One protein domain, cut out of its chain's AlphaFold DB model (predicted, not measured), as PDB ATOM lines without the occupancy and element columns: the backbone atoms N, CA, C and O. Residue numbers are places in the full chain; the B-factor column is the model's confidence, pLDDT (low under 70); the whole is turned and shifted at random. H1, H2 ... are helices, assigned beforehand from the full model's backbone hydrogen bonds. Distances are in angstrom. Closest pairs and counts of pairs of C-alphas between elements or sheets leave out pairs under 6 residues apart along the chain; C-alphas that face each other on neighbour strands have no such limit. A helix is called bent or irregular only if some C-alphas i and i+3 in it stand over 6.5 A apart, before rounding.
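What this domain is: This is residues 275 to 427 of the 440 residues of an uncharacterized protein of Streptomyces sp. 94 (UniProt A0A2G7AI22). What does the model look like as a whole? The long helix H1 is bent at residues 287 and 288 into a V; H3 packs on both of its arms, H2 crosses the long arm H1b, and H4 packs slantwise on the short arm H1a. H6 packs on H2 and H4, and the tiny H5 sits at the corner of the V. What is it made of, and how large is it? The printed part has 153 residues with six named helices, in the order H1 to H6, and no named strand, and its class is all helix. Its helices are mostly crossed, and the whole is compact, with a radius of gyration of the C-alphas of 14.6 A and spans of 42 by 34 by 29 A.

How they stand to each other: How is the longest helix built? H1, residues 275 to 314, was assigned as one helix by its hydrogen bonds but is bent, with C-alphas 286 and 289 9.1 A apart; its arms are H1a, residues 275 to 286, and H1b, residues 289 to 314. H1a and H1b only just touch, only at the corner by their link, with 3 pairs of C-alphas within 8 A, the closest being those of Phe 284 and Ala 291 at 5.1 A; they run opposite ways at a steep tilt of 50 degrees. H1b is itself irregular, with C-alphas 289 and 292 7.3 A apart. What touches the long arm? H2, residues 330 to 347, touches residues 293 to 303 of H1b alone, about perpendicular at 82 degrees, with the closest C-alphas those of Val 297 and Gly 343 at 4.6 A. H3, residues 355 to 369, touches H1b at a steep tilt of 45 degrees, closest at Ala 298 and Ile 358 with C-alphas 4.8 A apart, and touches H1a at a shallow tilt of 22 degrees, closest at Ala 283 and Val 357 with C-alphas 5.3 A apart. H5, residues 397 to 400, touches H1b, with the closest C-alphas those of Pro 289 and Leu 400 at 4.1 A. What lies farther out? H4, residues 379 to 394, touches H1a at a steep tilt of 49 degrees, with the closest C-alphas those of Gln 281 and Ala 390 at 4.9 A. H6, residues 415 to 426, touches H4 about perpendicular at 85 degrees, closest at Thr 384 and Leu 425 with C-alphas 4.7 A apart, and touches H2 at a steep tilt of 59 degrees, closest at Glu 331 and Trp 424 with C-alphas 5.7 A apart. H1a and H6 are apart. Do the backbones keep the helix pattern? Each O i to N i+4 pair is within hydrogen-bond range in H1a, H3 and H6, against 21 of 22 in H1b, 13 of 14 in H2 and 11 of 12 in H4; H5 is too short for such a pair.

Where its parts are: Where do the elements begin and end? H1a begins at C-alpha 275, (-45.832, 16.960, 94.998), and H6 ends at C-alpha 426, (-31.898, 2.088, 91.328). How long are they? From first to last C-alpha H1b measures 39.1 A, H2 24.1 A, H4 22.0 A and H3 20.9 A. H2 has a kink of 33 degrees near residue 341.

The domain as a whole: Which links are long, and is there a cut? The links H1 to H2, residues 315 to 329, and H5 to H6, residues 401 to 414, are long, and the printed part has no cut. Where is confidence low? Residues 317 to 319 and 410 to 412 have pLDDT under 70, and the mean of the printed part is 91.8.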
ATOM      1  N   SER A 275     -44.991  16.761  96.180       97.44
ATOM      2  CA  SER A 275     -45.832  16.960  94.998       97.44
ATOM      3  C   SER A 275     -45.062  16.674  93.708       97.44
ATOM      4  O   SER A 275     -45.549  15.926  92.859       97.44
ATOM      5  N   ASP A 276     -43.855  17.218  93.557       98.44
ATOM      6  CA  ASP A 276     -43.039  16.999  92.360       98.44
ATOM      7  C   ASP A 276     -42.565  15.552  92.254       98.44
ATOM      8  O   ASP A 276     -42.667  14.944  91.185       98.44
ATOM      9  N   LEU A 277     -42.129  14.962  93.372       98.12
ATOM     10  CA  LEU A 277     -41.753  13.550  93.427       98.12
ATOM     11  C   LEU A 277     -42.930  12.646  93.029       98.12
ATOM     12  O   LEU A 277     -42.756  11.717  92.239       98.12
ATOM     13  N   ALA A 278     -44.145  12.941  93.502       97.75
ATOM     14  CA  ALA A 278     -45.349  12.204  93.127       97.75
ATOM     15  C   ALA A 278     -45.712  12.376  91.640       97.75
ATOM     16  O   ALA A 278     -46.112  11.401  90.995       97.75
ATOM     17  N   ARG A 279     -45.554  13.584  91.076       98.50
ATOM     18  CA  ARG A 279     -45.769  13.854  89.641       98.50
ATOM     19  C   ARG A 279     -44.801  13.050  88.775       98.50
ATOM     20  O   ARG A 279     -45.242  12.361  87.854       98.50
ATOM     21  N   LEU A 280     -43.508  13.082  89.103       98.69
ATOM     22  CA  LEU A 280     -42.473  12.313  88.410       98.69
ATOM     23  C   LEU A 280     -42.721  10.807  88.528       98.69
ATOM     24  O   LEU A 280     -42.722  10.099  87.522       98.69
ATOM     25  N   GLN A 281     -43.018  10.320  89.737       98.62
ATOM     26  CA  GLN A 281     -43.354   8.917  89.971       98.62
ATOM     27  C   GLN A 281     -44.526   8.467  89.087       98.62
ATOM     28  O   GLN A 281     -44.447   7.425  88.433       98.62
ATOM     29  N   ALA A 282     -45.619   9.239  89.062       98.56
ATOM     30  CA  ALA A 282     -46.803   8.923  88.270       98.56
ATOM     31  C   ALA A 282     -46.491   8.893  86.767       98.56
ATOM     32  O   ALA A 282     -46.928   7.969  86.078       98.56
ATOM     33  N   ALA A 283     -45.699   9.850  86.278       98.75
ATOM     34  CA  ALA A 283     -45.253   9.897  84.891       98.75
ATOM     35  C   ALA A 283     -44.421   8.657  84.523       98.75
ATOM     36  O   ALA A 283     -44.730   7.974  83.546       98.75
ATOM     37  N   PHE A 284     -43.425   8.292  85.340       98.75
ATOM     38  CA  PHE A 284     -42.609   7.098  85.104       98.75
ATOM     39  C   PHE A 284     -43.443   5.815  85.112       98.75
ATOM     40  O   PHE A 284     -43.303   4.985  84.214       98.75
ATOM     41  N   THR A 285     -44.351   5.657  86.080       98.62
ATOM     42  CA  THR A 285     -45.258   4.504  86.122       98.62
ATOM     43  C   THR A 285     -46.150   4.440  84.877       98.62
ATOM     44  O   THR A 285     -46.326   3.355  84.328       98.62
ATOM     45  N   ALA A 286     -46.680   5.573  84.403       98.38
ATOM     46  CA  ALA A 286     -47.543   5.623  83.223       98.38
ATOM     47  C   ALA A 286     -46.809   5.256  81.920       98.38
ATOM     48  O   ALA A 286     -47.369   4.553  81.080       98.38
ATOM     49  N   ALA A 287     -45.550   5.675  81.767       98.50
ATOM     50  CA  ALA A 287     -44.733   5.349  80.592       98.50
ATOM     51  C   ALA A 287     -44.350   3.867  80.510       98.50
ATOM     52  O   ALA A 287     -44.020   3.359  79.430       98.50
ATOM     53  N   GLY A 288     -44.314   3.192  81.665       98.25
ATOM     54  CA  GLY A 288     -43.871   1.810  81.787       98.25
ATOM     55  C   GLY A 288     -42.488   1.617  81.151       98.25
ATOM     56  O   GLY A 288     -41.589   2.412  81.425       98.25
ATOM     57  N   PRO A 289     -42.300   0.641  80.241       97.88
ATOM     58  CA  PRO A 289     -40.996   0.330  79.643       97.88
ATOM     59  C   PRO A 289     -40.292   1.495  78.925       97.88
ATOM     60  O   PRO A 289     -39.101   1.411  78.632       97.88
ATOM     61  N   LYS A 290     -41.000   2.578  78.594       98.31
ATOM     62  CA  LYS A 290     -40.402   3.753  77.947       98.31
ATOM     63  C   LYS A 290     -39.793   4.757  78.929       98.31
ATOM     64  O   LYS A 290     -39.148   5.703  78.473       98.31
ATOM     65  N   ALA A 291     -39.980   4.582  80.239       98.50
ATOM     66  CA  ALA A 291     -39.621   5.580  81.246       98.50
ATOM     67  C   ALA A 291     -38.130   5.942  81.208       98.50
ATOM     68  O   ALA A 291     -37.800   7.119  81.099       98.50
ATOM     69  N   VAL A 292     -37.233   4.947  81.211       98.06
ATOM     70  CA  VAL A 292     -35.773   5.185  81.223       98.06
ATOM     71  C   VAL A 292     -35.317   5.974  79.994       98.06
ATOM     72  O   VAL A 292     -34.604   6.969  80.118       98.06
ATOM     73  N   ALA A 293     -35.743   5.555  78.799       97.44
ATOM     74  CA  ALA A 293     -35.352   6.224  77.561       97.44
ATOM     75  C   ALA A 293     -35.882   7.666  77.506       97.44
ATOM     76  O   ALA A 293     -35.158   8.576  77.110       97.44
ATOM     77  N   SER A 294     -37.129   7.864  77.938       98.56
ATOM     78  CA  SER A 294     -37.791   9.172  77.944       98.56
ATOM     79  C   SER A 294     -37.144  10.124  78.948       98.56
ATOM     80  O   SER A 294     -36.857  11.260  78.593       98.56
ATOM     81  N   LEU A 295     -36.815   9.645  80.152       98.62
ATOM     82  CA  LEU A 295     -36.090  10.405  81.173       98.62
ATOM     83  C   LEU A 295     -34.730  10.900  80.660       98.62
ATOM     84  O   LEU A 295     -34.431  12.087  80.752       98.62
ATOM     85  N   LEU A 296     -33.919  10.009  80.078       98.00
ATOM     86  CA  LEU A 296     -32.595  10.377  79.563       98.00
ATOM     87  C   LEU A 296     -32.678  11.399  78.422       98.00
ATOM     88  O   LEU A 296     -31.862  12.317  78.365       98.00
ATOM     89  N   VAL A 297     -33.672  11.273  77.535       98.06
ATOM     90  CA  VAL A 297     -33.902  12.257  76.467       98.06
ATOM     91  C   VAL A 297     -34.401  13.587  77.026       98.06
ATOM     92  O   VAL A 297     -33.940  14.629  76.565       98.06
ATOM     93  N   ALA A 298     -35.299  13.576  78.012       98.44
ATOM     94  CA  ALA A 298     -35.804  14.792  78.645       98.44
ATOM     95  C   ALA A 298     -34.670  15.597  79.288       98.44
ATOM     96  O   ALA A 298     -34.488  16.775  78.982       98.44
ATOM     97  N   LEU A 299     -33.840  14.927  80.091       97.94
ATOM     98  CA  LEU A 299     -32.685  15.545  80.734       97.94
ATOM     99  C   LEU A 299     -31.636  16.014  79.715       97.94
ATOM    100  O   LEU A 299     -31.038  17.066  79.909       97.94
ATOM    101  N   TYR A 300     -31.436  15.294  78.605       96.12
ATOM    102  CA  TYR A 300     -30.572  15.750  77.508       96.12
ATOM    103  C   TYR A 300     -31.091  17.007  76.818       96.12
ATOM    104  O   TYR A 300     -30.325  17.950  76.622       96.12
ATOM    105  N   ARG A 301     -32.384  17.047  76.479       96.56
ATOM    106  CA  ARG A 301     -33.007  18.231  75.874       96.56
ATOM    107  C   ARG A 301     -32.862  19.442  76.800       96.56
ATOM    108  O   ARG A 301     -32.438  20.495  76.331       96.56
ATOM    109  N   LEU A 302     -33.111  19.265  78.099       96.12
ATOM    110  CA  LEU A 302     -32.968  20.324  79.099       96.12
ATOM    111  C   LEU A 302     -31.504  20.770  79.279       96.12
ATOM    112  O   LEU A 302     -31.208  21.962  79.221       96.12
ATOM    113  N   ALA A 303     -30.563  19.826  79.402       93.94
ATOM    114  CA  ALA A 303     -29.129  20.115  79.514       93.94
ATOM    115  C   ALA A 303     -28.621  20.926  78.317       93.94
ATOM    116  O   ALA A 303     -27.896  21.909  78.466       93.94
ATOM    117  N   ARG A 304     -29.029  20.520  77.110       93.44
ATOM    118  CA  ARG A 304     -28.678  21.203  75.870       93.44
ATOM    119  C   ARG A 304     -29.285  22.603  75.809       93.44
ATOM    120  O   ARG A 304     -28.552  23.539  75.507       93.44
ATOM    121  N   GLN A 305     -30.567  22.753  76.140       93.88
ATOM    122  CA  GLN A 305     -31.241  24.053  76.196       93.88
ATOM    123  C   GLN A 305     -30.515  25.016  77.150       93.88
ATOM    124  O   GLN A 305     -30.247  26.161  76.792       93.88
ATOM    125  N   HIS A 306     -30.139  24.555  78.345       91.69
ATOM    126  CA  HIS A 306     -29.375  25.367  79.293       91.69
ATOM    127  C   HIS A 306     -27.965  25.698  78.799       91.69
ATOM    128  O   HIS A 306     -27.524  26.834  78.959       91.69
ATOM    129  N   ALA A 307     -27.267  24.742  78.181       88.69
ATOM    130  CA  ALA A 307     -25.936  24.969  77.624       88.69
ATOM    131  C   ALA A 307     -25.948  25.995  76.480       88.69
ATOM    132  O   ALA A 307     -25.033  26.811  76.385       88.69
ATOM    133  N   GLU A 308     -26.972  25.956  75.624       89.94
ATOM    134  CA  GLU A 308     -27.180  26.922  74.541       89.94
ATOM    135  C   GLU A 308     -27.476  28.319  75.114       89.94
ATOM    136  O   GLU A 308     -26.805  29.280  74.745       89.94
ATOM    137  N   ALA A 309     -28.373  28.427  76.102       87.88
ATOM    138  CA  ALA A 309     -28.670  29.695  76.775       87.88
ATOM    139  C   ALA A 309     -27.460  30.282  77.535       87.88
ATOM    140  O   ALA A 309     -27.268  31.499  77.586       87.88
ATOM    141  N   GLU A 310     -26.620  29.438  78.141       83.75
ATOM    142  CA  GLU A 310     -25.353  29.858  78.752       83.75
ATOM    143  C   GLU A 310     -24.357  30.336  77.696       83.75
ATOM    144  O   GLU A 310     -23.746  31.392  77.862       83.75
ATOM    145  N   PHE A 311     -24.235  29.609  76.584       84.06
ATOM    146  CA  PHE A 311     -23.355  29.989  75.487       84.06
ATOM    147  C   PHE A 311     -23.734  31.349  74.895       84.06
ATOM    148  O   PHE A 311     -22.852  32.172  74.658       84.06
ATOM    149  N   GLU A 312     -25.026  31.627  74.718       86.62
ATOM    150  CA  GLU A 312     -25.507  32.934  74.256       86.62
ATOM    151  C   GLU A 312     -25.135  34.075  75.215       86.62
ATOM    152  O   GLU A 312     -24.828  35.184  74.775       86.62
ATOM    153  N   ARG A 313     -25.114  33.806  76.525       81.50
ATOM    154  CA  ARG A 313     -24.817  34.803  77.562       81.50
ATOM    155  C   ARG A 313     -23.323  35.018  77.800       81.50
ATOM    156  O   ARG A 313     -22.906  36.159  77.992       81.50
ATOM    157  N   SER A 314     -22.519  33.957  77.835       78.25
ATOM    158  CA  SER A 314     -21.106  34.018  78.252       78.25
ATOM    159  C   SER A 314     -20.104  33.624  77.163       78.25
ATOM    160  O   SER A 314     -18.893  33.751  77.361       78.25
ATOM    161  N   GLY A 315     -20.575  33.135  76.012       78.00
ATOM    162  CA  GLY A 315     -19.733  32.569  74.954       78.00
ATOM    163  C   GLY A 315     -19.101  31.224  75.329       78.00
ATOM    164  O   GLY A 315     -18.211  30.748  74.623       78.00
ATOM    165  N   ARG A 316     -19.515  30.611  76.446       73.00
ATOM    166  CA  ARG A 316     -19.005  29.322  76.927       73.00
ATOM    167  C   ARG A 316     -20.138  28.317  77.011       73.00
ATOM    168  O   ARG A 316     -21.177  28.586  77.593       73.00
ATOM    169  N   MET A 317     -19.916  27.132  76.460       69.38
ATOM    170  CA  MET A 317     -20.888  26.049  76.533       69.38
ATOM    171  C   MET A 317     -20.712  25.323  77.870       69.38
ATOM    172  O   MET A 317     -19.824  24.484  78.012       69.38
ATOM    173  N   GLN A 318     -21.506  25.700  78.875       67.69
ATOM    174  CA  GLN A 318     -21.508  25.069  80.197       67.69
ATOM    175  C   GLN A 318     -22.941  24.705  80.595       67.69
ATOM    176  O   GLN A 318     -23.824  25.552  80.607       67.69
ATOM    177  N   SER A 319     -23.175  23.436  80.936       64.69
ATOM    178  CA  SER A 319     -24.462  22.944  81.451       64.69
ATOM    179  C   SER A 319     -24.387  22.763  82.970       64.69
ATOM    180  O   SER A 319     -24.650  21.674  83.464       64.69
ATOM    181  N   GLY A 320     -23.965  23.786  83.721       78.38
ATOM    182  CA  GLY A 320     -23.794  23.671  85.182       78.38
ATOM    183  C   GLY A 320     -25.101  23.393  85.934       78.38
ATOM    184  O   GLY A 320     -25.111  22.624  86.888       78.38
ATOM    185  N   ARG A 321     -26.217  23.933  85.427       90.00
ATOM    186  CA  ARG A 321     -27.528  23.967  86.102       90.00
ATOM    187  C   ARG A 321     -28.050  22.639  86.610       90.00
ATOM    188  O   ARG A 321     -28.550  22.591  87.715       90.00
ATOM    189  N   LEU A 322     -27.944  21.567  85.829       93.56
ATOM    190  CA  LEU A 322     -28.483  20.263  86.242       93.56
ATOM    191  C   LEU A 322     -27.580  19.518  87.229       93.56
ATOM    192  O   LEU A 322     -27.972  18.476  87.751       93.56
ATOM    193  N   TYR A 323     -26.352  19.995  87.423       90.19
ATOM    194  CA  TYR A 323     -25.307  19.291  88.161       90.19
ATOM    195  C   TYR A 323     -24.861  20.049  89.413       90.19
ATOM    196  O   TYR A 323     -24.033  19.533  90.161       90.19
ATOM    197  N   ALA A 324     -25.384  21.258  89.632       87.56
ATOM    198  CA  ALA A 324     -24.969  22.124  90.719       87.56
ATOM    199  C   ALA A 324     -25.303  21.521  92.090       87.56
ATOM    200  O   ALA A 324     -26.201  20.683  92.230       87.56
ATOM    201  N   GLY A 325     -24.567  21.961  93.106       74.12
ATOM    202  CA  GLY A 325     -24.774  21.571  94.499       74.12
ATOM    203  C   GLY A 325     -23.977  20.331  94.882       74.12
ATOM    204  O   GLY A 325     -23.400  20.320  95.970       74.12
ATOM    205  N   GLY A 326     -23.896  19.328  94.001       77.06
ATOM    206  CA  GLY A 326     -23.220  18.043  94.218       77.06
ATOM    207  C   GLY A 326     -22.543  17.515  92.966       77.06
ATOM    208  O   GLY A 326     -22.826  16.397  92.537       77.06
ATOM    209  N   GLU A 327     -21.672  18.325  92.368       79.44
ATOM    210  CA  GLU A 327     -21.044  18.044  91.073       79.44
ATOM    211  C   GLU A 327     -20.220  16.750  91.068       79.44
ATOM    212  O   GLU A 327     -20.136  16.076  90.036       79.44
ATOM    213  N   ASP A 328     -19.644  16.415  92.223       72.88
ATOM    214  CA  ASP A 328     -18.738  15.281  92.416       72.88
ATOM    215  C   ASP A 328     -19.451  14.042  92.979       72.88
ATOM    216  O   ASP A 328     -18.848  12.972  93.094       72.88
ATOM    217  N   ASN A 329     -20.745  14.154  93.302       80.06
ATOM    218  CA  ASN A 329     -21.538  13.006  93.726       80.06
ATOM    219  C   ASN A 329     -21.649  12.014  92.566       80.06
ATOM    220  O   ASN A 329     -21.860  12.398  91.408       80.06
ATOM    221  N   TRP A 330     -21.518  10.723  92.864       85.19
ATOM    222  CA  TRP A 330     -21.473   9.696  91.827       85.19
ATOM    223  C   TRP A 330     -22.773   9.655  91.008       85.19
ATOM    224  O   TRP A 330     -22.707   9.411  89.806       85.19
ATOM    225  N   GLU A 331     -23.930   9.966  91.608       86.69
ATOM    226  CA  GLU A 331     -25.218  10.090  90.918       86.69
ATOM    227  C   GLU A 331     -25.171  11.205  89.874       86.69
ATOM    228  O   GLU A 331     -25.578  11.005  88.730       86.69
ATOM    229  N   THR A 332     -24.630  12.371  90.235       89.56
ATOM    230  CA  THR A 332     -24.481  13.517  89.330       89.56
ATOM    231  C   THR A 332     -23.522  13.192  88.190       89.56
ATOM    232  O   THR A 332     -23.814  13.481  87.026       89.56
ATOM    233  N   VAL A 333     -22.398  12.539  88.493       86.38
ATOM    234  CA  VAL A 333     -21.415  12.101  87.494       86.38
ATOM    235  C   VAL A 333     -22.022  11.068  86.539       86.38
ATOM    236  O   VAL A 333     -21.877  11.202  85.318       86.38
ATOM    237  N   ALA A 334     -22.735  10.071  87.071       89.56
ATOM    238  CA  ALA A 334     -23.422   9.043  86.296       89.56
ATOM    239  C   ALA A 334     -24.506   9.659  85.405       89.56
ATOM    240  O   ALA A 334     -24.490   9.454  84.191       89.56
ATOM    241  N   MET A 335     -25.389  10.481  85.978       95.38
ATOM    242  CA  MET A 335     -26.426  11.216  85.258       95.38
ATOM    243  C   MET A 335     -25.826  12.037  84.113       95.38
ATOM    244  O   MET A 335     -26.258  11.905  82.969       95.38
ATOM    245  N   ARG A 336     -24.795  12.847  84.387       92.81
ATOM    246  CA  ARG A 336     -24.113  13.666  83.374       92.81
ATOM    247  C   ARG A 336     -23.574  12.809  82.228       92.81
ATOM    248  O   ARG A 336     -23.809  13.135  81.067       92.81
ATOM    249  N   SER A 337     -22.892  11.709  82.541       90.69
ATOM    250  CA  SER A 337     -22.365  10.773  81.538       90.69
ATOM    251  C   SER A 337     -23.479  10.167  80.672       90.69
ATOM    252  O   SER A 337     -23.390  10.150  79.443       90.69
ATOM    253  N   LEU A 338     -24.574   9.724  81.293       94.19
ATOM    254  CA  LEU A 338     -25.699   9.088  80.603       94.19
ATOM    255  C   LEU A 338     -26.486  10.057  79.722       94.19
ATOM    256  O   LEU A 338     -26.886   9.682  78.622       94.19
ATOM    257  N   ILE A 339     -26.689  11.291  80.180       93.88
ATOM    258  CA  ILE A 339     -27.381  12.336  79.424       93.88
ATOM    259  C   ILE A 339     -26.643  12.628  78.111       93.88
ATOM    260  O   ILE A 339     -27.247  12.593  77.038       93.88
ATOM    261  N   TRP A 340     -25.334  12.876  78.185       88.00
ATOM    262  CA  TRP A 340     -24.526  13.234  77.014       88.00
ATOM    263  C   TRP A 340     -24.096  12.029  76.169       88.00
ATOM    264  O   TRP A 340     -23.711  12.207  75.018       88.00
ATOM    265  N   GLY A 341     -24.175  10.811  76.711       89.94
ATOM    266  CA  GLY A 341     -23.987   9.571  75.961       89.94
ATOM    267  C   GLY A 341     -25.303   9.028  75.404       89.94
ATOM    268  O   GLY A 341     -25.628   9.195  74.231       89.94
ATOM    269  N   LEU A 342     -26.084   8.362  76.259       90.00
ATOM    270  CA  LEU A 342     -27.320   7.687  75.856       90.00
ATOM    271  C   LEU A 342     -28.439   8.655  75.472       90.00
ATOM    272  O   LEU A 342     -29.186   8.361  74.541       90.00
ATOM    273  N   GLY A 343     -28.582   9.783  76.175       89.44
ATOM    274  CA  GLY A 343     -29.636  10.762  75.889       89.44
ATOM    275  C   GLY A 343     -29.559  11.296  74.454       89.44
ATOM    276  O   GLY A 343     -30.582  11.355  73.770       89.44
ATOM    277  N   VAL A 344     -28.344  11.565  73.964       88.06
ATOM    278  CA  VAL A 344     -28.077  11.955  72.568       88.06
ATOM    279  C   VAL A 344     -28.522  10.856  71.600       88.06
ATOM    280  O   VAL A 344     -29.348  11.104  70.725       88.06
ATOM    281  N   ASP A 345     -28.040   9.625  71.790       88.25
ATOM    282  CA  ASP A 345     -28.342   8.491  70.902       88.25
ATOM    283  C   ASP A 345     -29.835   8.122  70.851       88.25
ATOM    284  O   ASP A 345     -30.309   7.466  69.913       88.25
ATOM    285  N   LEU A 346     -30.569   8.421  71.922       91.38
ATOM    286  CA  LEU A 346     -31.992   8.133  72.053       91.38
ATOM    287  C   LEU A 346     -32.876   9.224  71.451       91.38
ATOM    288  O   LEU A 346     -33.995   8.908  71.042       91.38
ATOM    289  N   ALA A 347     -32.395  10.467  71.370       90.06
ATOM    290  CA  ALA A 347     -33.165  11.588  70.834       90.06
ATOM    291  C   ALA A 347     -33.637  11.329  69.389       90.06
ATOM    292  O   ALA A 347     -34.743  11.723  69.022       90.06
ATOM    293  N   ASP A 348     -32.863  10.563  68.614       89.75
ATOM    294  CA  ASP A 348     -33.184  10.172  67.234       89.75
ATOM    295  C   ASP A 348     -34.096   8.928  67.131       89.75
ATOM    296  O   ASP A 348     -34.335   8.397  66.042       89.75
ATOM    297  N   LYS A 349     -34.625   8.419  68.255       90.62
ATOM    298  CA  LYS A 349     -35.422   7.177  68.327       90.62
ATOM    299  C   LYS A 349     -36.827   7.413  68.911       90.62
ATOM    300  O   LYS A 349     -37.205   6.734  69.870       90.62
ATOM    301  N   PRO A 350     -37.674   8.262  68.296       90.25
ATOM    302  CA  PRO A 350     -38.940   8.730  68.883       90.25
ATOM    303  C   PRO A 350     -39.931   7.613  69.245       90.25
ATOM    304  O   PRO A 350     -40.710   7.738  70.181       90.25
ATOM    305  N   ARG A 351     -39.883   6.461  68.562       94.19
ATOM    306  CA  ARG A 351     -40.768   5.317  68.865       94.19
ATOM    307  C   ARG A 351     -40.550   4.722  70.263       94.19
ATOM    308  O   ARG A 351     -41.455   4.071  70.784       94.19
ATOM    309  N   ARG A 352     -39.365   4.920  70.848       93.50
ATOM    310  CA  ARG A 352     -39.001   4.446  72.194       93.50
ATOM    311  C   ARG A 352     -39.353   5.449  73.291       93.50
ATOM    312  O   ARG A 352     -39.171   5.135  74.460       93.50
ATOM    313  N   LEU A 353     -39.843   6.623  72.908       97.62
ATOM    314  CA  LEU A 353     -40.089   7.729  73.814       97.62
ATOM    315  C   LEU A 353     -41.576   7.841  74.148       97.62
ATOM    316  O   LEU A 353     -42.454   7.382  73.398       97.62
ATOM    317  N   ASP A 354     -41.820   8.415  75.313       98.44
ATOM    318  CA  ASP A 354     -43.107   8.862  75.803       98.44
ATOM    319  C   ASP A 354     -43.023  10.378  76.021       98.44
ATOM    320  O   ASP A 354     -42.322  10.843  76.920       98.44
ATOM    321  N   GLU A 355     -43.677  11.152  75.150       98.19
ATOM    322  CA  GLU A 355     -43.580  12.619  75.192       98.19
ATOM    323  C   GLU A 355     -44.216  13.198  76.464       98.19
ATOM    324  O   GLU A 355     -43.713  14.184  76.983       98.19
ATOM    325  N   ALA A 356     -45.234  12.553  77.050       98.25
ATOM    326  CA  ALA A 356     -45.852  13.052  78.280       98.25
ATOM    327  C   ALA A 356     -44.889  12.981  79.477       98.25
ATOM    328  O   ALA A 356     -44.881  13.871  80.332       98.25
ATOM    329  N   VAL A 357     -44.043  11.945  79.534       98.25
ATOM    330  CA  VAL A 357     -42.953  11.886  80.521       98.25
ATOM    331  C   VAL A 357     -41.881  12.914  80.236       98.25
ATOM    332  O   VAL A 357     -41.385  13.519  81.181       98.25
ATOM    333  N   ILE A 358     -41.528  13.124  78.967       98.56
ATOM    334  CA  ILE A 358     -40.540  14.140  78.605       98.56
ATOM    335  C   ILE A 358     -41.007  15.520  79.068       98.56
ATOM    336  O   ILE A 358     -40.253  16.195  79.763       98.56
ATOM    337  N   ASP A 359     -42.249  15.884  78.761       98.50
ATOM    338  CA  ASP A 359     -42.843  17.160  79.155       98.50
ATOM    339  C   ASP A 359     -42.921  17.297  80.682       98.50
ATOM    340  O   ASP A 359     -42.590  18.344  81.227       98.50
ATOM    341  N   THR A 360     -43.295  16.227  81.396       98.69
ATOM    342  CA  THR A 360     -43.374  16.255  82.868       98.69
ATOM    343  C   THR A 360     -41.998  16.410  83.515       98.69
ATOM    344  O   THR A 360     -41.852  17.180  84.460       98.69
ATOM    345  N   VAL A 361     -40.992  15.674  83.034       98.56
ATOM    346  CA  VAL A 361     -39.617  15.789  83.540       98.56
ATOM    347  C   VAL A 361     -39.062  17.173  83.232       98.56
ATOM    348  O   VAL A 361     -38.426  17.760  84.098       98.56
ATOM    349  N   HIS A 362     -39.307  17.696  82.030       97.75
ATOM    350  CA  HIS A 362     -38.871  19.033  81.639       97.75
ATOM    351  C   HIS A 362     -39.483  20.098  82.554       97.75
ATOM    352  O   HIS A 362     -38.728  20.812  83.195       97.75
ATOM    353  N   ASP A 363     -40.808  20.113  82.720       98.25
ATOM    354  CA  ASP A 363     -41.515  21.070  83.585       98.25
ATOM    355  C   ASP A 363     -41.030  21.031  85.044       98.25
ATOM    356  O   ASP A 363     -40.712  22.064  85.629       98.25
ATOM    357  N   VAL A 364     -40.929  19.833  85.634       98.56
ATOM    358  CA  VAL A 364     -40.511  19.681  87.037       98.56
ATOM    359  C   VAL A 364     -39.042  20.057  87.228       98.56
ATOM    360  O   VAL A 364     -38.711  20.820  88.135       98.56
ATOM    361  N   VAL A 365     -38.146  19.526  86.391       98.25
ATOM    362  CA  VAL A 365     -36.701  19.709  86.575       98.25
ATOM    363  C   VAL A 365     -36.259  21.117  86.185       98.25
ATOM    364  O   VAL A 365     -35.377  21.656  86.844       98.25
ATOM    365  N   ASP A 366     -36.867  21.738  85.172       97.38
ATOM    366  CA  ASP A 366     -36.594  23.141  84.831       97.38
ATOM    367  C   ASP A 366     -36.961  24.054  86.010       97.38
ATOM    368  O   ASP A 366     -36.141  24.866  86.438       97.38
ATOM    369  N   GLY A 367     -38.123  23.833  86.639       97.50
ATOM    370  CA  GLY A 367     -38.535  24.564  87.841       97.50
ATOM    371  C   GLY A 367     -37.590  24.390  89.038       97.50
ATOM    372  O   GLY A 367     -37.385  25.333  89.800       97.50
ATOM    373  N   TRP A 368     -36.972  23.216  89.192       97.62
ATOM    374  CA  TRP A 368     -35.999  22.927  90.255       97.62
ATOM    375  C   TRP A 368     -34.673  23.679  90.124       97.62
ATOM    376  O   TRP A 368     -34.014  23.933  91.135       97.62
ATOM    377  N   VAL A 369     -34.257  23.985  88.892       96.31
ATOM    378  CA  VAL A 369     -32.933  24.560  88.600       96.31
ATOM    379  C   VAL A 369     -33.000  25.981  88.040       96.31
ATOM    380  O   VAL A 369     -31.951  26.603  87.834       96.31
ATOM    381  N   ALA A 370     -34.206  26.506  87.816       94.25
ATOM    382  CA  ALA A 370     -34.457  27.829  87.263       94.25
ATOM    383  C   ALA A 370     -33.674  28.922  88.024       94.25
ATOM    384  O   ALA A 370     -33.697  28.946  89.258       94.25
ATOM    385  N   PRO A 371     -32.970  29.836  87.328       90.31
ATOM    386  CA  PRO A 371     -32.201  30.910  87.967       90.31
ATOM    387  C   PRO A 371     -33.016  31.801  88.909       90.31
ATOM    388  O   PRO A 371     -32.476  32.330  89.872       90.31
ATOM    389  N   GLU A 372     -34.298  31.982  88.606       90.88
ATOM    390  CA  GLU A 372     -35.256  32.777  89.370       90.88
ATOM    391  C   GLU A 372     -35.880  32.039  90.562       90.88
ATOM    392  O   GLU A 372     -36.638  32.651  91.311       90.88
ATOM    393  N   ALA A 373     -35.601  30.744  90.740       93.25
ATOM    394  CA  ALA A 373     -36.091  29.999  91.890       93.25
ATOM    395  C   ALA A 373     -35.366  30.441  93.170       93.25
ATOM    396  O   ALA A 373     -34.143  30.571  93.187       93.25
ATOM    397  N   ASP A 374     -36.110  30.602  94.267       95.19
ATOM    398  CA  ASP A 374     -35.540  30.978  95.570       95.19
ATOM    399  C   ASP A 374     -34.667  29.868  96.179       95.19
ATOM    400  O   ASP A 374     -33.841  30.120  97.052       95.19
ATOM    401  N   VAL A 375     -34.854  28.626  95.732       95.62
ATOM    402  CA  VAL A 375     -34.153  27.430  96.206       95.62
ATOM    403  C   VAL A 375     -33.674  26.608  95.014       95.62
ATOM    404  O   VAL A 375     -34.206  26.728  93.913       95.62
ATOM    405  N   TYR A 376     -32.682  25.751  95.236       96.19
ATOM    406  CA  TYR A 376     -32.202  24.800  94.242       96.19
ATOM    407  C   TYR A 376     -32.493  23.368  94.701       96.19
ATOM    408  O   TYR A 376     -32.256  23.023  95.859       96.19
ATOM    409  N   VAL A 377     -32.964  22.514  93.794       96.38
ATOM    410  CA  VAL A 377     -33.207  21.092  94.078       96.38
ATOM    411  C   VAL A 377     -32.248  20.231  93.260       96.38
ATOM    412  O   VAL A 377     -32.173  20.338  92.038       96.38
ATOM    413  N   GLU A 378     -31.513  19.336  93.926       92.69
ATOM    414  CA  GLU A 378     -30.560  18.456  93.243       92.69
ATOM    415  C   GLU A 378     -31.251  17.438  92.344       92.69
ATOM    416  O   GLU A 378     -31.934  16.527  92.811       92.69
ATOM    417  N   VAL A 379     -31.001  17.529  91.044       97.12
ATOM    418  CA  VAL A 379     -31.701  16.703  90.057       97.12
ATOM    419  C   VAL A 379     -31.389  15.214  90.226       97.12
ATOM    420  O   VAL A 379     -32.308  14.401  90.302       97.12
ATOM    421  N   ALA A 380     -30.108  14.839  90.314       95.50
ATOM    422  CA  ALA A 380     -29.696  13.437  90.220       95.50
ATOM    423  C   ALA A 380     -30.288  12.555  91.332       95.50
ATOM    424  O   ALA A 380     -30.827  11.489  91.042       95.50
ATOM    425  N   ASN A 381     -30.222  13.018  92.584       89.44
ATOM    426  CA  ASN A 381     -30.713  12.267  93.739       89.44
ATOM    427  C   ASN A 381     -32.253  12.216  93.786       89.44
ATOM    428  O   ASN A 381     -32.832  11.147  93.971       89.44
ATOM    429  N   ASN A 382     -32.927  13.348  93.550       95.94
ATOM    430  CA  ASN A 382     -34.393  13.408  93.604       95.94
ATOM    431  C   ASN A 382     -35.049  12.622  92.446       95.94
ATOM    432  O   ASN A 382     -36.101  12.007  92.626       95.94
ATOM    433  N   ILE A 383     -34.409  12.562  91.270       98.19
ATOM    434  CA  ILE A 383     -34.849  11.686  90.171       98.19
ATOM    435  C   ILE A 383     -34.705  10.209  90.547       98.19
ATOM    436  O   ILE A 383     -35.637   9.441  90.296       98.19
ATOM    437  N   THR A 384     -33.588   9.803  91.163       97.00
ATOM    438  CA  THR A 384     -33.404   8.428  91.655       97.00
ATOM    439  C   THR A 384     -34.502   8.047  92.644       97.00
ATOM    440  O   THR A 384     -35.107   6.984  92.500       97.00
ATOM    441  N   GLU A 385     -34.832   8.921  93.596       94.94
ATOM    442  CA  GLU A 385     -35.907   8.681  94.562       94.94
ATOM    443  C   GLU A 385     -37.271   8.471  93.881       94.94
ATOM    444  O   GLU A 385     -37.931   7.443  94.090       94.94
ATOM    445  N   ALA A 386     -37.675   9.397  93.003       98.00
ATOM    446  CA  ALA A 386     -38.935   9.290  92.268       98.00
ATOM    447  C   ALA A 386     -38.981   8.031  91.379       98.00
ATOM    448  O   ALA A 386     -40.012   7.348  91.295       98.00
ATOM    449  N   PHE A 387     -37.859   7.682  90.741       98.50
ATOM    450  CA  PHE A 387     -37.755   6.512  89.876       98.50
ATOM    451  C   PHE A 387     -37.828   5.200  90.665       98.50
ATOM    452  O   PHE A 387     -38.590   4.308  90.290       98.50
ATOM    453  N   GLN A 388     -37.122   5.077  91.793       97.69
ATOM    454  CA  GLN A 388     -37.225   3.915  92.682       97.69
ATOM    455  C   GLN A 388     -38.660   3.725  93.185       97.69
ATOM    456  O   GLN A 388     -39.178   2.602  93.205       97.69
ATOM    457  N   ALA A 389     -39.333   4.815  93.558       96.62
ATOM    458  CA  ALA A 389     -40.725   4.774  93.981       96.62
ATOM    459  C   ALA A 389     -41.653   4.289  92.851       96.62
ATOM    460  O   ALA A 389     -42.617   3.560  93.114       96.62
ATOM    461  N   ALA A 390     -41.383   4.659  91.598       98.31
ATOM    462  CA  ALA A 390     -42.113   4.149  90.437       98.31
ATOM    463  C   ALA A 390     -41.791   2.667  90.183       98.31
ATOM    464  O   ALA A 390     -42.700   1.868  89.952       98.31
ATOM    465  N   ALA A 391     -40.521   2.271  90.304       97.81
ATOM    466  CA  ALA A 391     -40.066   0.903  90.080       97.81
ATOM    467  C   ALA A 391     -40.743  -0.072  91.050       97.81
ATOM    468  O   ALA A 391     -41.238  -1.114  90.623       97.81
ATOM    469  N   ARG A 392     -40.875   0.288  92.336       97.75
ATOM    470  CA  ARG A 392     -41.608  -0.524  93.327       97.75
ATOM    471  C   ARG A 392     -43.055  -0.816  92.904       97.75
ATOM    472  O   ARG A 392     -43.554  -1.901  93.186       97.75
ATOM    473  N   LYS A 393     -43.722   0.117  92.211       97.44
ATOM    474  CA  LYS A 393     -45.101  -0.048  91.710       97.44
ATOM    475  C   LYS A 393     -45.176  -0.826  90.392       97.44
ATOM    476  O   LYS A 393     -46.167  -1.509  90.153       97.44
ATOM    477  N   SER A 394     -44.140  -0.741  89.563       97.62
ATOM    478  CA  SER A 394     -44.122  -1.318  88.213       97.62
ATOM    479  C   SER A 394     -43.451  -2.697  88.120       97.62
ATOM    480  O   SER A 394     -43.256  -3.199  87.020       97.62
ATOM    481  N   GLY A 395     -43.099  -3.337  89.242       96.38
ATOM    482  CA  GLY A 395     -42.421  -4.645  89.236       96.38
ATOM    483  C   GLY A 395     -40.897  -4.562  89.066       96.38
ATOM    484  O   GLY A 395     -40.271  -5.489  88.560       96.38
ATOM    485  N   GLY A 396     -40.296  -3.449  89.490       97.00
ATOM    486  CA  GLY A 396     -38.861  -3.184  89.441       97.00
ATOM    487  C   GLY A 396     -38.397  -2.593  88.108       97.00
ATOM    488  O   GLY A 396     -39.193  -2.096  87.311       97.00
ATOM    489  N   TRP A 397     -37.086  -2.670  87.859       97.06
ATOM    490  CA  TRP A 397     -36.439  -2.169  86.638       97.06
ATOM    491  C   TRP A 397     -37.108  -2.676  85.355       97.06
ATOM    492  O   TRP A 397     -37.365  -1.905  84.435       97.06
ATOM    493  N   GLN A 398     -37.461  -3.964  85.308       96.75
ATOM    494  CA  GLN A 398     -38.039  -4.607  84.122       96.75
ATOM    495  C   GLN A 398     -39.378  -3.995  83.685       96.75
ATOM    496  O   GLN A 398     -39.726  -4.077  82.509       96.75
ATOM    497  N   GLY A 399     -40.123  -3.376  84.605       97.62
ATOM    498  CA  GLY A 399     -41.382  -2.704  84.288       97.62
ATOM    499  C   GLY A 399     -41.228  -1.279  83.759       97.62
ATOM    500  O   GLY A 399     -42.171  -0.753  83.171       97.62
ATOM    501  N   LEU A 400     -40.062  -0.657  83.960       98.31
ATOM    502  CA  LEU A 400     -39.781   0.733  83.576       98.31
ATOM    503  C   LEU A 400     -38.743   0.873  82.451       98.31
ATOM    504  O   LEU A 400     -38.642   1.916  81.804       98.31
ATOM    505  N   ALA A 401     -37.966  -0.178  82.215       97.06
ATOM    506  CA  ALA A 401     -36.935  -0.239  81.196       97.06
ATOM    507  C   ALA A 401     -37.381  -1.122  80.025       97.06
ATOM    508  O   ALA A 401     -37.879  -2.230  80.221       97.06
ATOM    509  N   ASP A 402     -37.167  -0.672  78.789       94.88
ATOM    510  CA  ASP A 402     -37.443  -1.489  77.608       94.88
ATOM    511  C   ASP A 402     -36.403  -2.607  77.427       94.88
ATOM    512  O   ASP A 402     -35.435  -2.736  78.181       94.88
ATOM    513  N   ALA A 403     -36.594  -3.437  76.399       93.81
ATOM    514  CA  ALA A 403     -35.711  -4.563  76.103       93.81
ATOM    515  C   ALA A 403     -34.234  -4.168  75.887       93.81
ATOM    516  O   ALA A 403     -33.350  -4.993  76.107       93.81
ATOM    517  N   HIS A 404     -33.949  -2.927  75.473       91.06
ATOM    518  CA  HIS A 404     -32.581  -2.467  75.219       91.06
ATOM    519  C   HIS A 404     -31.869  -1.998  76.486       91.06
ATOM    520  O   HIS A 404     -30.649  -1.872  76.470       91.06
ATOM    521  N   PHE A 405     -32.621  -1.731  77.552       92.44
ATOM    522  CA  PHE A 405     -32.105  -1.350  78.862       92.44
ATOM    523  C   PHE A 405     -32.061  -2.523  79.847       92.44
ATOM    524  O   PHE A 405     -31.724  -2.343  81.015       92.44
ATOM    525  N   GLN A 406     -32.384  -3.740  79.410       92.69
ATOM    526  CA  GLN A 406     -32.261  -4.912  80.273       92.69
ATOM    527  C   GLN A 406     -30.792  -5.249  80.533       92.69
ATOM    528  O   GLN A 406     -29.958  -5.227  79.623       92.69
ATOM    529  N   LEU A 407     -30.479  -5.604  81.779       88.19
ATOM    530  CA  LEU A 407     -29.139  -6.048  82.154       88.19
ATOM    531  C   LEU A 407     -28.748  -7.291  81.338       88.19
ATOM    532  O   LEU A 407     -29.524  -8.236  81.198       88.19
ATOM    533  N   GLY A 408     -27.541  -7.278  80.770       82.62
ATOM    534  CA  GLY A 408     -27.036  -8.354  79.910       82.62
ATOM    535  C   GLY A 408     -27.525  -8.316  78.457       82.62
ATOM    536  O   GLY A 408     -27.116  -9.165  77.657       82.62
ATOM    537  N   ALA A 409     -28.354  -7.342  78.077       81.12
ATOM    538  CA  ALA A 409     -28.779  -7.189  76.696       81.12
ATOM    539  C   ALA A 409     -27.600  -6.773  75.791       81.12
ATOM    540  O   ALA A 409     -26.854  -5.842  76.088       81.12
ATOM    541  N   ARG A 410     -27.421  -7.471  74.664       68.88
ATOM    542  CA  ARG A 410     -26.372  -7.187  73.668       68.88
ATOM    543  C   ARG A 410     -26.911  -6.245  72.592       68.88
ATOM    544  O   ARG A 410     -27.138  -6.668  71.461       68.88
ATOM    545  N   PHE A 411     -27.179  -4.996  72.947       67.69
ATOM    546  CA  PHE A 411     -27.620  -3.983  71.983       67.69
ATOM    547  C   PHE A 411     -26.567  -2.890  71.787       67.69
ATOM    548  O   PHE A 411     -25.493  -2.941  72.368       67.69
ATOM    549  N   ALA A 412     -26.875  -1.926  70.915       60.56
ATOM    550  CA  ALA A 412     -25.963  -0.901  70.406       60.56
ATOM    551  C   ALA A 412     -25.309   0.010  71.466       60.56
ATOM    552  O   ALA A 412     -24.358   0.711  71.141       60.56
ATOM    553  N   HIS A 413     -25.803   0.016  72.704       71.12
ATOM    554  CA  HIS A 413     -25.202   0.778  73.796       71.12
ATOM    555  C   HIS A 413     -24.190  -0.085  74.547       71.12
ATOM    556  O   HIS A 413     -24.365  -1.297  74.672       71.12
ATOM    557  N   SER A 414     -23.122   0.534  75.055       76.00
ATOM    558  CA  SER A 414     -22.128  -0.210  75.823       76.00
ATOM    559  C   SER A 414     -22.787  -0.855  77.048       76.00
ATOM    560  O   SER A 414     -23.645  -0.245  77.692       76.00
ATOM    561  N   LYS A 415     -22.376  -2.085  77.380       78.31
ATOM    562  CA  LYS A 415     -22.820  -2.790  78.593       78.31
ATOM    563  C   LYS A 415     -22.690  -1.884  79.830       78.31
ATOM    564  O   LYS A 415     -23.627  -1.786  80.616       78.31
ATOM    565  N   ASN A 416     -21.586  -1.141  79.899       85.81
ATOM    566  CA  ASN A 416     -21.286  -0.214  80.983       85.81
ATOM    567  C   ASN A 416     -22.330   0.912  81.113       85.81
ATOM    568  O   ASN A 416     -22.736   1.255  82.216       85.81
ATOM    569  N   SER A 417     -22.836   1.464  80.006       89.25
ATOM    570  CA  SER A 417     -23.835   2.545  80.060       89.25
ATOM    571  C   SER A 417     -25.196   2.065  80.575       89.25
ATOM    572  O   SER A 417     -25.880   2.805  81.274       89.25
ATOM    573  N   ILE A 418     -25.593   0.829  80.258       91.31
ATOM    574  CA  ILE A 418     -26.839   0.243  80.777       91.31
ATOM    575  C   ILE A 418     -26.693  -0.051  82.272       91.31
ATOM    576  O   ILE A 418     -27.585   0.279  83.049       91.31
ATOM    577  N   GLU A 419     -25.559  -0.629  82.675       91.69
ATOM    578  CA  GLU A 419     -25.252  -0.897  84.084       91.69
ATOM    579  C   GLU A 419     -25.176   0.399  84.893       91.69
ATOM    580  O   GLU A 419     -25.769   0.466  85.961       91.69
ATOM    581  N   THR A 420     -24.572   1.459  84.348       92.56
ATOM    582  CA  THR A 420     -24.535   2.792  84.974       92.56
ATOM    583  C   THR A 420     -25.937   3.394  85.116       92.56
ATOM    584  O   THR A 420     -26.258   3.960  86.158       92.56
ATOM    585  N   ALA A 421     -26.797   3.263  84.098       95.06
ATOM    586  CA  ALA A 421     -28.179   3.744  84.174       95.06
ATOM    587  C   ALA A 421     -28.991   2.994  85.231       95.06
ATOM    588  O   ALA A 421     -29.712   3.618  86.006       95.06
ATOM    589  N   HIS A 422     -28.853   1.668  85.279       95.81
ATOM    590  CA  HIS A 422     -29.478   0.847  86.308       95.81
ATOM    591  C   HIS A 422     -28.966   1.230  87.700       95.81
ATOM    592  O   HIS A 422     -29.770   1.505  88.582       95.81
ATOM    593  N   ALA A 423     -27.644   1.281  87.877       93.06
ATOM    594  CA  ALA A 423     -26.964   1.674  89.105       93.06
ATOM    595  C   ALA A 423     -27.511   3.002  89.649       93.06
ATOM    596  O   ALA A 423     -28.083   3.047  90.736       93.06
ATOM    597  N   TRP A 424     -27.451   4.066  88.848       95.44
ATOM    598  CA  TRP A 424     -27.936   5.384  89.249       95.44
ATOM    599  C   TRP A 424     -29.434   5.404  89.581       95.44
ATOM    600  O   TRP A 424     -29.818   5.819  90.674       95.44
ATOM    601  N   LEU A 425     -30.291   4.924  88.677       97.38
ATOM    602  CA  LEU A 425     -31.746   5.020  88.848       97.38
ATOM    603  C   LEU A 425     -32.294   4.075  89.924       97.38
ATOM    604  O   LEU A 425     -33.365   4.325  90.474       97.38
ATOM    605  N   MET A 426     -31.569   3.002  90.237       96.44
ATOM    606  CA  MET A 426     -31.898   2.088  91.328       96.44
ATOM    607  C   MET A 426     -31.137   2.410  92.620       96.44
ATOM    608  O   MET A 426     -31.350   1.713  93.608       96.44
ATOM    609  N   GLY A 427     -30.325   3.476  92.661       87.75
ATOM    610  CA  GLY A 427     -29.599   3.931  93.856       87.75
ATOM    611  C   GLY A 427     -28.534   2.950  94.353       87.75
ATOM    612  O   GLY A 427     -28.336   2.810  95.554       87.75
TER     613      GLY A 427